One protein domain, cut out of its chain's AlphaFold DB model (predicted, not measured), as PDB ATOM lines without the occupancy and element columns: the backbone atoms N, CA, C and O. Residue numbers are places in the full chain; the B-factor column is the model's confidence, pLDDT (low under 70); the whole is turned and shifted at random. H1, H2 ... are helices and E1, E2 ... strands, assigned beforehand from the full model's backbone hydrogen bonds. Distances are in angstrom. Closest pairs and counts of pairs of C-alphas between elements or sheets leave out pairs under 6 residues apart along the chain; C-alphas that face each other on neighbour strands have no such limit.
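This is residues 28 to 130 of the 231 residues of the protein "Catalase" of Chloroflexi bacterium (UniProt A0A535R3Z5). A twisted sheet of four strands, E1 to E4 side by side in chain order, makes the body, and one helix, H1, lies off the sheet, with residues 121 to 130 sticking out as a free arm. The long links are at opposite ends of the sheet, residues 44 to 60 at one end and 71 to 84 at the other. The printed part has 103 residues, with four named strands followed by one named helix; the sheet's order is E1, E2, E3, E4, antiparallel throughout, and the class is mixed, with under half of the residues in named elements. The whole is loose, with a radius of gyration of the C-alphas of 17.4 A, and only just elongated, spanning 55 by 28 by 24 A.

Strand E1, residues 35 to 43, is an edge strand and bends by 57 degrees at residue 39. It forms an antiparallel hairpin with E2, residues 61 to 70, at 155 degrees between directions; the C-alphas of Gly 35 and Ser 69, which face each other, are 3.9 A apart, and N 38 and O 66 are within hydrogen-bond range at 2.8 A. E2 forms the next hairpin with E3, residues 85 to 92, at 157 degrees; the facing C-alphas of Val 66 and Val 89 are 4.5 A apart, and N 67 and O 88 are 2.8 A apart. E3 forms a third hairpin with E4, residues 98 to 104, the other edge strand, at 167 degrees; the facing C-alphas of Ala 88 and Val 102 are 4.3 A apart, and N 91 and O 99 are 2.8 A apart. The four strands are a meander, each the antiparallel neighbour of the one before. E1 and E4 are apart. Helix H1, residues 114 to 129, is not on the sheet, with 0 pairs of C-alphas within 10 A, and is apart from E1, E2 and E3. In H1 every O i to N i+4 pair is within hydrogen-bond range.

E1 begins at C-alpha 35, (20.114, -48.894, 2.829), and is 24.2 A long from first to last C-alpha. E2, the longest strand by residues, measures 28.5 A, E3 23.2 A and E4 20.0 A. E4 ends at C-alpha 104, (26.379, -38.530, 7.903). H1 measures 23.3 A and ends at C-alpha 129, (35.760, -40.778, -19.079).

The two C-alphas farthest apart are those of Pro 46 and Arg 130, at 56.1 A. Without residues 121 to 130, which stand free, the body spans 41 by 28 by 23 A. The printed part has no cut. The links E1 to E2 and E2 to E3 are long, E3 to E4 is tight, and E4 to H1 is short. The mean pLDDT of the printed part is 89.4; residues 123 to 130 are under 70.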
ATOM      1  N   HIS A  28      15.700 -45.636  -7.965       88.25
ATOM      2  CA  HIS A  28      16.313 -45.498  -6.649       88.25
ATOM      3  C   HIS A  28      16.822 -44.075  -6.383       88.25
ATOM      4  O   HIS A  28      16.865 -43.200  -7.246       88.25
ATOM      5  N   ARG A  29      17.208 -43.808  -5.130       91.44
ATOM      6  CA  ARG A  29      17.700 -42.485  -4.718       91.44
ATOM      7  C   ARG A  29      19.018 -42.152  -5.432       91.44
ATOM      8  O   ARG A  29      19.961 -42.935  -5.368       91.44
ATOM      9  N   ALA A  30      19.138 -40.941  -5.984       91.38
ATOM     10  CA  ALA A  30      20.341 -40.478  -6.699       91.38
ATOM     11  C   ALA A  30      21.641 -40.512  -5.855       91.38
ATOM     12  O   ALA A  30      22.753 -40.576  -6.386       91.38
ATOM     13  N   ALA A  31      21.495 -40.467  -4.531       92.06
ATOM     14  CA  ALA A  31      22.522 -40.764  -3.542       92.06
ATOM     15  C   ALA A  31      21.875 -41.527  -2.384       92.06
ATOM     16  O   ALA A  31      20.668 -41.414  -2.161       92.06
ATOM     17  N   HIS A  32      22.670 -42.263  -1.618       94.62
ATOM     18  CA  HIS A  32      22.154 -43.114  -0.552       94.62
ATOM     19  C   HIS A  32      21.119 -44.145  -1.013       94.62
ATOM     20  O   HIS A  32      20.130 -44.398  -0.314       94.62
ATOM     21  N   ALA A  33      21.348 -44.734  -2.190       94.12
ATOM     22  CA  ALA A  33      20.447 -45.703  -2.806       94.12
ATOM     23  C   ALA A  33      20.295 -46.950  -1.930       94.12
ATOM     24  O   ALA A  33      19.195 -47.250  -1.468       94.12
ATOM     25  N   LYS A  34      21.412 -47.617  -1.619       94.38
ATOM     26  CA  LYS A  34      21.431 -48.805  -0.762       94.38
ATOM     27  C   LYS A  34      21.283 -48.427   0.713       94.38
ATOM     28  O   LYS A  34      21.998 -47.554   1.214       94.38
ATOM     29  N   GLY A  35      20.368 -49.093   1.406       94.88
ATOM     30  CA  GLY A  35      20.114 -48.894   2.829       94.88
ATOM     31  C   GLY A  35      18.956 -49.745   3.335       94.88
ATOM     32  O   GLY A  35      18.251 -50.355   2.537       94.88
ATOM     33  N   PHE A  36      18.745 -49.747   4.647       96.00
ATOM     34  CA  PHE A  36      17.660 -50.469   5.314       96.00
ATOM     35  C   PHE A  36      16.977 -49.572   6.349       96.00
ATOM     36  O   PHE A  36      17.580 -48.609   6.839       96.00
ATOM     37  N   CYS A  37      15.713 -49.873   6.640       96.81
ATOM     38  CA  CYS A  37      14.866 -49.116   7.553       96.81
ATOM     39  C   CYS A  37      14.614 -49.920   8.837       96.81
ATOM     40  O   CYS A  37      14.522 -51.143   8.790       96.81
ATOM     41  N   LEU A  38      14.503 -49.223   9.961       97.19
ATOM     42  CA  LEU A  38      14.121 -49.740  11.271       97.19
ATOM     43  C   LEU A  38      12.985 -48.878  11.819       97.19
ATOM     44  O   LEU A  38      12.919 -47.680  11.529       97.19
ATOM     45  N   GLU A  39      12.138 -49.466  12.653       97.69
ATOM     46  CA  GLU A  39      11.139 -48.736  13.428       97.69
ATOM     47  C   GLU A  39      11.475 -48.786  14.916       97.69
ATOM     48  O   GLU A  39      12.081 -49.736  15.419       97.69
ATOM     49  N   GLY A  40      11.104 -47.730  15.630       95.44
ATOM     50  CA  GLY A  40      11.361 -47.644  17.055       95.44
ATOM     51  C   GLY A  40      10.643 -46.484  17.714       95.44
ATOM     52  O   GLY A  40       9.814 -45.806  17.109       95.44
ATOM     53  N   THR A  41      11.007 -46.253  18.967       97.19
ATOM     54  CA  THR A  41      10.508 -45.139  19.769       97.19
ATOM     55  C   THR A  41      11.683 -44.323  20.283       97.19
ATOM     56  O   THR A  41      12.695 -44.869  20.727       97.19
ATOM     57  N   PHE A  42      11.551 -43.004  20.209       96.75
ATOM     58  CA  PHE A  42      12.509 -42.048  20.740       96.75
ATOM     59  C   PHE A  42      11.934 -41.365  21.972       96.75
ATOM     60  O   PHE A  42      10.819 -40.851  21.925       96.75
ATOM     61  N   ARG A  43      12.719 -41.293  23.047       96.31
ATOM     62  CA  ARG A  43      12.391 -40.476  24.217       96.31
ATOM     63  C   ARG A  43      13.551 -39.542  24.514       96.31
ATOM     64  O   ARG A  43      14.666 -39.981  24.798       96.31
ATOM     65  N   ALA A  44      13.300 -38.240  24.430       94.94
ATOM     66  CA  ALA A  44      14.306 -37.257  24.805       94.94
ATOM     67  C   ALA A  44      14.521 -37.256  26.323       94.94
ATOM     68  O   ALA A  44      13.580 -37.430  27.100       94.94
ATOM     69  N   THR A  45      15.759 -37.018  26.750       95.00
ATOM     70  CA  THR A  45      16.050 -36.790  28.168       95.00
ATOM     71  C   THR A  45      15.432 -35.475  28.645       95.00
ATOM     72  O   THR A  45      15.299 -34.545  27.843       95.00
ATOM     73  N   PRO A  46      15.108 -35.338  29.946       91.31
ATOM     74  CA  PRO A  46      14.538 -34.101  30.487       91.31
ATOM     75  C   PRO A  46      15.372 -32.853  30.155       91.31
ATOM     76  O   PRO A  46      14.819 -31.839  29.742       91.31
ATOM     77  N   ALA A  47      16.705 -32.969  30.199       93.81
ATOM     78  CA  ALA A  47      17.641 -31.890  29.870       93.81
ATOM     79  C   ALA A  47      17.556 -31.389  28.411       93.81
ATOM     80  O   ALA A  47      18.112 -30.344  28.083       93.81
ATOM     81  N   ALA A  48      16.909 -32.124  27.497       93.56
ATOM     82  CA  ALA A  48      16.694 -31.656  26.129       93.56
ATOM     83  C   ALA A  48      15.691 -30.490  26.067       93.56
ATOM     84  O   ALA A  48      15.834 -29.625  25.201       93.56
ATOM     85  N   ARG A  49      14.736 -30.431  27.008       89.75
ATOM     86  CA  ARG A  49      13.737 -29.354  27.107       89.75
ATOM     87  C   ARG A  49      14.385 -27.995  27.381       89.75
ATOM     88  O   ARG A  49      13.925 -26.984  26.863       89.75
ATOM     89  N   ASP A  50      15.506 -27.986  28.100       93.00
ATOM     90  CA  ASP A  50      16.266 -26.763  28.394       93.00
ATOM     91  C   ASP A  50      17.042 -26.238  27.173       93.00
ATOM     92  O   ASP A  50      17.504 -25.097  27.156       93.00
ATOM     93  N   LEU A  51      17.221 -27.067  26.136       95.38
ATOM     94  CA  LEU A  51      18.022 -26.740  24.953       95.38
ATOM     95  C   LEU A  51      17.178 -26.327  23.745       95.38
ATOM     96  O   LEU A  51      17.693 -25.661  22.844       95.38
ATOM     97  N   THR A  52      15.920 -26.761  23.668       94.88
ATOM     98  CA  THR A  52      15.068 -26.540  22.496       94.88
ATOM     99  C   THR A  52      13.583 -26.644  22.831       94.88
ATOM    100  O   THR A  52      13.180 -27.374  23.727       94.88
ATOM    101  N   ARG A  53      12.757 -25.945  22.044       93.56
ATOM    102  CA  ARG A  53      11.285 -26.002  22.102       93.56
ATOM    103  C   ARG A  53      10.677 -26.981  21.087       93.56
ATOM    104  O   ARG A  53       9.461 -27.034  20.936       93.56
ATOM    105  N   ALA A  54      11.503 -27.703  20.331       93.94
ATOM    106  CA  ALA A  54      11.027 -28.597  19.281       93.94
ATOM    107  C   ALA A  54      10.282 -29.813  19.866       93.94
ATOM    108  O   ALA A  54      10.767 -30.457  20.796       93.94
ATOM    109  N   LYS A  55       9.110 -30.133  19.297       93.69
ATOM    110  CA  LYS A  55       8.153 -31.110  19.848       93.69
ATOM    111  C   LYS A  55       8.738 -32.511  20.015       93.69
ATOM    112  O   LYS A  55       8.439 -33.170  21.001       93.69
ATOM    113  N   GLN A  56       9.624 -32.945  19.116       93.88
ATOM    114  CA  GLN A  56      10.299 -34.241  19.233       93.88
ATOM    115  C   GLN A  56      11.196 -34.352  20.476       93.88
ATOM    116  O   GLN A  56      11.517 -35.459  20.889       93.88
ATOM    117  N   PHE A  57      11.596 -33.233  21.092       95.50
ATOM    118  CA  PHE A  57      12.400 -33.203  22.318       95.50
ATOM    119  C   PHE A  57      11.576 -32.884  23.570       95.50
ATOM    120  O   PHE A  57      12.141 -32.586  24.622       95.50
ATOM    121  N   SER A  58      10.247 -32.984  23.485       91.88
ATOM    122  CA  SER A  58       9.350 -32.777  24.620       91.88
ATOM    123  C   SER A  58       9.529 -33.813  25.722       91.88
ATOM    124  O   SER A  58       8.964 -33.628  26.783       91.88
ATOM    125  N   GLY A  59      10.272 -34.900  25.518       91.81
ATOM    126  CA  GLY A  59      10.426 -35.978  26.496       91.81
ATOM    127  C   GLY A  59       9.291 -36.999  26.480       91.81
ATOM    128  O   GLY A  59       9.420 -38.015  27.148       91.81
ATOM    129  N   GLU A  60       8.231 -36.788  25.699       92.81
ATOM    130  CA  GLU A  60       7.255 -37.845  25.425       92.81
ATOM    131  C   GLU A  60       7.841 -38.911  24.483       92.81
ATOM    132  O   GLU A  60       8.744 -38.598  23.698       92.81
ATOM    133  N   PRO A  61       7.375 -40.173  24.543       95.56
ATOM    134  CA  PRO A  61       7.753 -41.194  23.571       95.56
ATOM    135  C   PRO A  61       7.214 -40.841  22.176       95.56
ATOM    136  O   PRO A  61       6.011 -40.679  21.989       95.56
ATOM    137  N   ILE A  62       8.104 -40.741  21.188       96.50
ATOM    138  CA  ILE A  62       7.773 -40.399  19.800       96.50
ATOM    139  C   ILE A  62       8.080 -41.592  18.887       96.50
ATOM    140  O   ILE A  62       9.229 -42.051  18.876       96.50
ATOM    141  N   PRO A  63       7.118 -42.082  18.083       97.50
ATOM    142  CA  PRO A  63       7.389 -43.095  17.070       97.50
ATOM    143  C   PRO A  63       8.377 -42.576  16.023       97.50
ATOM    144  O   PRO A  63       8.222 -41.473  15.486       97.50
ATOM    145  N   VAL A  64       9.384 -43.387  15.697       98.00
ATOM    146  CA  VAL A  64      10.416 -43.036  14.719       98.00
ATOM    147  C   VAL A  64      10.629 -44.118  13.671       98.00
ATOM    148  O   VAL A  64      10.567 -45.313  13.955       98.00
ATOM    149  N   SER A  65      10.967 -43.680  12.461       97.94
ATOM    150  CA  SER A  65      11.579 -44.533  11.441       97.94
ATOM    151  C   SER A  65      13.025 -44.115  11.241       97.94
ATOM    152  O   SER A  65      13.313 -42.947  10.974       97.94
ATOM    153  N   VAL A  66      13.944 -45.067  11.338       98.12
ATOM    154  CA  VAL A  66      15.379 -44.850  11.151       98.12
ATOM    155  C   VAL A  66      15.817 -45.522   9.862       98.12
ATOM    156  O   VAL A  66      15.461 -46.664   9.609       98.12
ATOM    157  N   ARG A  67      16.624 -44.848   9.044       98.12
ATOM    158  CA  ARG A  67      17.232 -45.431   7.847       98.12
ATOM    159  C   ARG A  67      18.744 -45.304   7.883       98.12
ATOM    160  O   ARG A  67      19.267 -44.190   7.914       98.12
ATOM    161  N   PHE A  68      19.430 -46.436   7.760       97.31
ATOM    162  CA  PHE A  68      20.869 -46.492   7.515       97.31
ATOM    163  C   PHE A  68      21.152 -46.670   6.026       97.31
ATOM    164  O   PHE A  68      20.369 -47.288   5.307       97.31
ATOM    165  N   SER A  69      22.249 -46.093   5.533       96.44
ATOM    166  CA  SER A  69      22.581 -46.133   4.104       96.44
ATOM    167  C   SER A  69      24.063 -45.956   3.800       96.44
ATOM    168  O   SER A  69      24.786 -45.285   4.540       96.44
ATOM    169  N   ASN A  70      24.487 -46.486   2.652       95.19
ATOM    170  CA  ASN A  70      25.752 -46.108   2.013       95.19
ATOM    171  C   ASN A  70      25.603 -44.724   1.364       95.19
ATOM    172  O   ASN A  70      24.484 -44.264   1.199       95.19
ATOM    173  N   GLY A  71      26.684 -44.023   1.027       91.88
ATOM    174  CA  GLY A  71      26.629 -42.693   0.398       91.88
ATOM    175  C   GLY A  71      26.369 -42.749  -1.110       91.88
ATOM    176  O   GLY A  71      25.746 -41.849  -1.682       91.88
ATOM    177  N   SER A  72      26.819 -43.828  -1.749       89.94
ATOM    178  CA  SER A  72      26.687 -44.095  -3.175       89.94
ATOM    179  C   SER A  72      25.230 -44.078  -3.638       89.94
ATOM    180  O   SER A  72      24.312 -44.493  -2.927       89.94
ATOM    181  N   GLY A  73      25.020 -43.612  -4.868       90.38
ATOM    182  CA  GLY A  73      23.741 -43.762  -5.554       90.38
ATOM    183  C   GLY A  73      23.581 -45.115  -6.243       90.38
ATOM    184  O   GLY A  73      22.582 -45.304  -6.900       90.38
ATOM    185  N   SER A  74      24.533 -46.046  -6.133       88.38
ATOM    186  CA  SER A  74      24.410 -47.382  -6.730       88.38
ATOM    187  C   SER A  74      23.881 -48.401  -5.716       88.38
ATOM    188  O   SER A  74      24.410 -48.499  -4.606       88.38
ATOM    189  N   LEU A  75      22.880 -49.195  -6.113       89.88
ATOM    190  CA  LEU A  75      22.374 -50.330  -5.325       89.88
ATOM    191  C   LEU A  75      23.391 -51.475  -5.208       89.88
ATOM    192  O   LEU A  75      23.409 -52.176  -4.199       89.88
ATOM    193  N   ALA A  76      24.270 -51.627  -6.201       89.44
ATOM    194  CA  ALA A  76      25.296 -52.669  -6.241       89.44
ATOM    195  C   ALA A  76      26.539 -52.344  -5.391       89.44
ATOM    196  O   ALA A  76      27.460 -53.152  -5.310       89.44
ATOM    197  N   ALA A  77      26.593 -51.165  -4.760       88.38
ATOM    198  CA  ALA A  77      27.728 -50.771  -3.933       88.38
ATOM    199  C   ALA A  77      27.908 -51.734  -2.732       88.38
ATOM    200  O   ALA A  77      26.981 -51.868  -1.918       88.38
ATOM    201  N   PRO A  78      29.083 -52.378  -2.573       91.75
ATOM    202  CA  PRO A  78      29.354 -53.247  -1.430       91.75
ATOM    203  C   PRO A  78      29.422 -52.466  -0.112       91.75
ATOM    204  O   PRO A  78      29.937 -51.349  -0.071       91.75
ATOM    205  N   ASP A  79      28.969 -53.072   0.988       92.62
ATOM    206  CA  ASP A  79      28.894 -52.386   2.292       92.62
ATOM    207  C   ASP A  79      30.260 -52.135   2.937       92.62
ATOM    208  O   ASP A  79      30.388 -51.244   3.775       92.62
ATOM    209  N   TYR A  80      31.295 -52.859   2.513       92.31
ATOM    210  CA  TYR A  80      32.675 -52.648   2.953       92.31
ATOM    211  C   TYR A  80      33.403 -51.546   2.162       92.31
ATOM    212  O   TYR A  80      34.507 -51.153   2.531       92.31
ATOM    213  N   HIS A  81      32.818 -51.025   1.073       89.19
ATOM    214  CA  HIS A  81      33.473 -50.005   0.255       89.19
ATOM    215  C   HIS A  81      33.637 -48.690   1.031       89.19
ATOM    216  O   HIS A  81      32.691 -48.206   1.663       89.19
ATOM    217  N   VAL A  82      34.815 -48.064   0.935       89.31
ATOM    218  CA  VAL A  82      35.111 -46.782   1.594       89.31
ATOM    219  C   VAL A  82      34.215 -45.689   1.019       89.31
ATOM    220  O   VAL A  82      34.376 -45.251  -0.120       89.31
ATOM    221  N   ASP A  83      33.231 -45.260   1.803       88.75
ATOM    222  CA  ASP A  83      32.247 -44.256   1.413       88.75
ATOM    223  C   ASP A  83      31.609 -43.638   2.671       88.75
ATOM    224  O   ASP A  83      31.743 -44.165   3.778       88.75
ATOM    225  N   GLY A  84      30.919 -42.507   2.520       90.38
ATOM    226  CA  GLY A  84      30.098 -41.955   3.594       90.38
ATOM    227  C   GLY A  84      29.012 -42.945   4.014       90.38
ATOM    228  O   GLY A  84      28.549 -43.760   3.212       90.38
ATOM    229  N   ARG A  85      28.597 -42.891   5.280       95.50
ATOM    230  CA  ARG A  85      27.422 -43.620   5.772       95.50
ATOM    231  C   ARG A  85      26.409 -42.614   6.283       95.50
ATOM    232  O   ARG A  85      26.786 -41.649   6.947       95.50
ATOM    233  N   GLY A  86      25.148 -42.812   5.923       96.19
ATOM    234  CA  GLY A  86      24.041 -41.953   6.321       96.19
ATOM    235  C   GLY A  86      23.152 -42.618   7.361       96.19
ATOM    236  O   GLY A  86      22.904 -43.819   7.276       96.19
ATOM    237  N   MET A  87      22.642 -41.813   8.286       97.69
ATOM    238  CA  MET A  87      21.570 -42.160   9.216       97.69
ATOM    239  C   MET A  87      20.511 -41.062   9.134       97.69
ATOM    240  O   MET A  87      20.807 -39.903   9.420       97.69
ATOM    241  N   ALA A  88      19.294 -41.415   8.731       98.06
ATOM    242  CA  ALA A  88      18.150 -40.511   8.741       98.06
ATOM    243  C   ALA A  88      17.130 -40.995   9.770       98.06
ATOM    244  O   ALA A  88      16.818 -42.181   9.794       98.06
ATOM    245  N   VAL A  89      16.622 -40.095  10.603       98.00
ATOM    246  CA  VAL A  89      15.572 -40.379  11.586       98.00
ATOM    247  C   VAL A  89      14.379 -39.500  11.266       98.00
ATOM    248  O   VAL A  89      14.533 -38.282  11.226       98.00
ATOM    249  N   LYS A  90      13.220 -40.115  11.053       98.00
ATOM    250  CA  LYS A  90      11.930 -39.442  10.902       98.00
ATOM    251  C   LYS A  90      11.144 -39.576  12.196       98.00
ATOM    252  O   LYS A  90      10.880 -40.696  12.622       98.00
ATOM    253  N   PHE A  91      10.774 -38.451  12.790       97.81
ATOM    254  CA  PHE A  91       9.935 -38.348  13.981       97.81
ATOM    255  C   PHE A  91       8.491 -38.116  13.547       97.81
ATOM    256  O   PHE A  91       8.222 -37.131  12.861       97.81
ATOM    257  N   ARG A  92       7.577 -39.009  13.937       96.94
ATOM    258  CA  ARG A  92       6.136 -38.870  13.682       96.94
ATOM    259  C   ARG A  92       5.507 -38.168  14.885       96.94
ATOM    260  O   ARG A  92       5.389 -38.770  15.949       96.94
ATOM    261  N   LEU A  93       5.204 -36.880  14.750       95.19
ATOM    262  CA  LEU A  93       4.765 -36.042  15.865       95.19
ATOM    263  C   LEU A  93       3.267 -36.238  16.169       95.19
ATOM    264  O   LEU A  93       2.508 -36.620  15.277       95.19
ATOM    265  N   PRO A  94       2.813 -35.956  17.409       89.62
ATOM    266  CA  PRO A  94       1.417 -36.177  17.812       89.62
ATOM    267  C   PRO A  94       0.388 -35.335  17.050       89.62
ATOM    268  O   PRO A  94      -0.784 -35.683  17.010       89.62
ATOM    269  N   ASP A  95       0.816 -34.225  16.449       91.50
ATOM    270  CA  ASP A  95      -0.028 -33.344  15.636       91.50
ATOM    271  C   ASP A  95      -0.154 -33.809  14.173       91.50
ATOM    272  O   ASP A  95      -0.648 -33.065  13.330       91.50
ATOM    273  N   GLY A  96       0.333 -35.012  13.856       92.50
ATOM    274  CA  GLY A  96       0.349 -35.566  12.504       92.50
ATOM    275  C   GLY A  96       1.482 -35.035  11.624       92.50
ATOM    276  O   GLY A  96       1.671 -35.535  10.515       92.50
ATOM    277  N   THR A  97       2.271 -34.063  12.093       95.44
ATOM    278  CA  THR A  97       3.429 -33.563  11.346       95.44
ATOM    279  C   THR A  97       4.642 -34.480  11.506       95.44
ATOM    280  O   THR A  97       4.686 -35.376  12.355       95.44
ATOM    281  N   ALA A  98       5.661 -34.269  10.674       94.25
ATOM    282  CA  ALA A  98       6.912 -35.004  10.762       94.25
ATOM    283  C   ALA A  98       8.111 -34.059  10.785       94.25
ATOM    284  O   ALA A  98       8.131 -33.023  10.120       94.25
ATOM    285  N   SER A  99       9.140 -34.454  11.527       95.75
ATOM    286  CA  SER A  99      10.450 -33.806  11.505       95.75
ATOM    287  C   SER A  99      11.505 -34.848  11.179       95.75
ATOM    288  O   SER A  99      11.453 -35.954  11.707       95.75
ATOM    289  N   ASP A 100      12.511 -34.473  10.391       96.25
ATOM    290  CA  ASP A 100      13.594 -35.376  10.006       96.25
ATOM    291  C   ASP A 100      14.951 -34.858  10.502       96.25
ATOM    292  O   ASP A 100      15.265 -33.671  10.396       96.25
ATOM    293  N   ILE A 101      15.795 -35.757  11.010       96.62
ATOM    294  CA  ILE A 101      17.221 -35.506  11.242       96.62
ATOM    295  C   ILE A 101      18.010 -36.392  10.287       96.62
ATOM    296  O   ILE A 101      18.014 -37.614  10.417       96.62
ATOM    297  N   VAL A 102      18.719 -35.772   9.342       96.50
ATOM    298  CA  VAL A 102      19.563 -36.469   8.363       96.50
ATOM    299  C   VAL A 102      21.029 -36.226   8.699       96.50
ATOM    300  O   VAL A 102      21.507 -35.093   8.686       96.50
ATOM    301  N   SER A 103      21.745 -37.300   9.012       95.62
ATOM    302  CA  SER A 103      23.134 -37.274   9.466       95.62
ATOM    303  C   SER A 103      24.032 -38.142   8.594       95.62
ATOM    304  O   SER A 103      23.594 -39.106   7.968       95.62
ATOM    305  N   LEU A 104      25.319 -37.801   8.589       94.25
ATOM    306  CA  LEU A 104      26.379 -38.530   7.903       94.25
ATOM    307  C   LEU A 104      27.495 -38.865   8.898       94.25
ATOM    308  O   LEU A 104      27.685 -38.153   9.883       94.25
ATOM    309  N   THR A 105      28.274 -39.909   8.627       93.19
ATOM    310  CA  THR A 105      29.487 -40.217   9.404       93.19
ATOM    311  C   THR A 105      30.601 -39.195   9.194       93.19
ATOM    312  O   THR A 105      31.475 -39.039  10.048       93.19
ATOM    313  N   GLN A 106      30.589 -38.475   8.070       87.50
ATOM    314  CA  GLN A 106      31.564 -37.423   7.804       87.50
ATOM    315  C   GLN A 106      31.355 -36.240   8.758       87.50
ATOM    316  O   GLN A 106      30.264 -35.685   8.849       87.50
ATOM    317  N   LYS A 107      32.436 -35.803   9.418       86.19
ATOM    318  CA  LYS A 107      32.416 -34.656  10.350       86.19
ATOM    319  C   LYS A 107      32.100 -33.326   9.666       86.19
ATOM    320  O   LYS A 107      31.630 -32.396  10.311       86.19
ATOM    321  N   THR A 108      32.423 -33.226   8.382       88.00
ATOM    322  CA  THR A 108      32.247 -32.026   7.567       88.00
ATOM    323  C   THR A 108      31.819 -32.424   6.172       88.00
ATOM    324  O   THR A 108      32.316 -33.408   5.615       88.00
ATOM    325  N   PHE A 109      30.947 -31.624   5.570       87.56
ATOM    326  CA  PHE A 109      30.588 -31.811   4.177       87.56
ATOM    327  C   PHE A 109      31.713 -31.304   3.261       87.56
ATOM    328  O   PHE A 109      32.311 -30.260   3.504       87.56
ATOM    329  N   PHE A 110      32.027 -32.053   2.204       83.12
ATOM    330  CA  PHE A 110      33.203 -31.816   1.348       83.12
ATOM    331  C   PHE A 110      33.050 -30.633   0.371       83.12
ATOM    332  O   PHE A 110      33.967 -30.335  -0.391       83.12
ATOM    333  N   VAL A 111      31.892 -29.973   0.360       89.50
ATOM    334  CA  VAL A 111      31.631 -28.724  -0.366       89.50
ATOM    335  C   VAL A 111      30.787 -27.800   0.507       89.50
ATOM    336  O   VAL A 111      29.987 -28.265   1.311       89.50
ATOM    337  N   ARG A 112      30.949 -26.487   0.335       88.94
ATOM    338  CA  ARG A 112      30.199 -25.478   1.108       88.94
ATOM    339  C   ARG A 112      28.845 -25.113   0.502       88.94
ATOM    340  O   ARG A 112      27.983 -24.630   1.220       88.94
ATOM    341  N   THR A 113      28.669 -25.319  -0.803       89.56
ATOM    342  CA  THR A 113      27.487 -24.867  -1.555       89.56
ATOM    343  C   THR A 113      26.951 -25.978  -2.463       89.56
ATOM    344  O   THR A 113      27.764 -26.741  -3.004       89.56
ATOM    345  N   PRO A 114      25.632 -26.034  -2.713       84.31
ATOM    346  CA  PRO A 114      25.020 -26.994  -3.636       84.31
ATOM    347  C   PRO A 114      25.590 -26.915  -5.061       84.31
ATOM    348  O   PRO A 114      25.913 -27.950  -5.635       84.31
ATOM    349  N   ASP A 115      25.846 -25.718  -5.600       85.19
ATOM    350  CA  ASP A 115      26.433 -25.565  -6.944       85.19
ATOM    351  C   ASP A 115      27.832 -26.210  -7.045       85.19
ATOM    352  O   ASP A 115      28.093 -27.048  -7.913       85.19
ATOM    353  N   ARG A 116      28.710 -25.953  -6.064       83.19
ATOM    354  CA  ARG A 116      30.003 -26.659  -5.953       83.19
ATOM    355  C   ARG A 116      29.850 -28.177  -5.839       83.19
ATOM    356  O   ARG A 116      30.735 -28.898  -6.303       83.19
ATOM    357  N   ARG A 117      28.760 -28.683  -5.244       80.81
ATOM    358  CA  ARG A 117      28.466 -30.128  -5.213       80.81
ATOM    359  C   ARG A 117      28.254 -30.661  -6.625       80.81
ATOM    360  O   ARG A 117      28.913 -31.639  -6.985       80.81
ATOM    361  N   ALA A 118      27.388 -30.009  -7.402       82.19
ATOM    362  CA  ALA A 118      27.106 -30.383  -8.785       82.19
ATOM    363  C   ALA A 118      28.386 -30.349  -9.634       82.19
ATOM    364  O   ALA A 118      28.753 -31.351 -10.248       82.19
ATOM    365  N   ARG A 119      29.144 -29.245  -9.573       79.69
ATOM    366  CA  ARG A 119      30.401 -29.080 -10.325       79.69
ATOM    367  C   ARG A 119      31.444 -30.143  -9.992       79.69
ATOM    368  O   ARG A 119      32.000 -30.761 -10.898       79.69
ATOM    369  N   ARG A 120      31.692 -30.408  -8.702       80.06
ATOM    370  CA  ARG A 120      32.666 -31.429  -8.272       80.06
ATOM    371  C   ARG A 120      32.294 -32.817  -8.792       80.06
ATOM    372  O   ARG A 120      33.183 -33.614  -9.102       80.06
ATOM    373  N   ARG A 121      30.996 -33.132  -8.855       77.25
ATOM    374  CA  ARG A 121      30.529 -34.423  -9.366       77.25
ATOM    375  C   ARG A 121      30.714 -34.517 -10.876       77.25
ATOM    376  O   ARG A 121      31.284 -35.507 -11.326       77.25
ATOM    377  N   SER A 122      30.353 -33.472 -11.620       71.94
ATOM    378  CA  SER A 122      30.588 -33.392 -13.068       71.94
ATOM    379  C   SER A 122      32.073 -33.537 -13.421       71.94
ATOM    380  O   SER A 122      32.415 -34.332 -14.294       71.94
ATOM    381  N   ALA A 123      32.968 -32.877 -12.675       68.44
ATOM    382  CA  ALA A 123      34.415 -33.007 -12.862       68.44
ATOM    383  C   ALA A 123      34.899 -34.459 -12.675       68.44
ATOM    384  O   ALA A 123      35.636 -34.980 -13.510       68.44
ATOM    385  N   ARG A 124      34.422 -35.157 -11.632       59.78
ATOM    386  CA  ARG A 124      34.764 -36.570 -11.383       59.78
ATOM    387  C   ARG A 124      34.240 -37.515 -12.471       59.78
ATOM    388  O   ARG A 124      34.905 -38.496 -12.793       59.78
ATOM    389  N   CYS A 125      33.061 -37.242 -13.030       57.81
ATOM    390  CA  CYS A 125      32.551 -38.009 -14.166       57.81
ATOM    391  C   CYS A 125      33.428 -37.798 -15.409       57.81
ATOM    392  O   CYS A 125      33.828 -38.780 -16.028       57.81
ATOM    393  N   SER A 126      33.812 -36.550 -15.704       51.91
ATOM    394  CA  SER A 126      34.692 -36.234 -16.840       51.91
ATOM    395  C   SER A 126      36.108 -36.805 -16.692       51.91
ATOM    396  O   SER A 126      36.716 -37.202 -17.678       51.91
ATOM    397  N   SER A 127      36.637 -36.927 -15.468       54.84
ATOM    398  CA  SER A 127      37.931 -37.584 -15.239       54.84
ATOM    399  C   SER A 127      37.848 -39.105 -15.379       54.84
ATOM    400  O   SER A 127      38.839 -39.738 -15.725       54.84
ATOM    401  N   ARG A 128      36.678 -39.710 -15.109       55.34
ATOM    402  CA  ARG A 128      36.462 -41.150 -15.320       55.34
ATOM    403  C   ARG A 128      36.390 -41.485 -16.808       55.34
ATOM    404  O   ARG A 128      36.933 -42.506 -17.197       55.34
ATOM    405  N   SER A 129      35.777 -40.620 -17.619       52.88
ATOM    406  CA  SER A 129      35.760 -40.778 -19.079       52.88
ATOM    407  C   SER A 129      37.093 -40.419 -19.744       52.88
ATOM    408  O   SER A 129      37.342 -40.857 -20.858       52.88
ATOM    409  N   ARG A 130      37.952 -39.634 -19.076       44.22
ATOM    410  CA  ARG A 130      39.286 -39.244 -19.572       44.22
ATOM    411  C   ARG A 130      40.436 -40.135 -19.103       44.22
ATOM    412  O   ARG A 130      41.557 -39.897 -19.533       44.22
TER     413      ARG A 130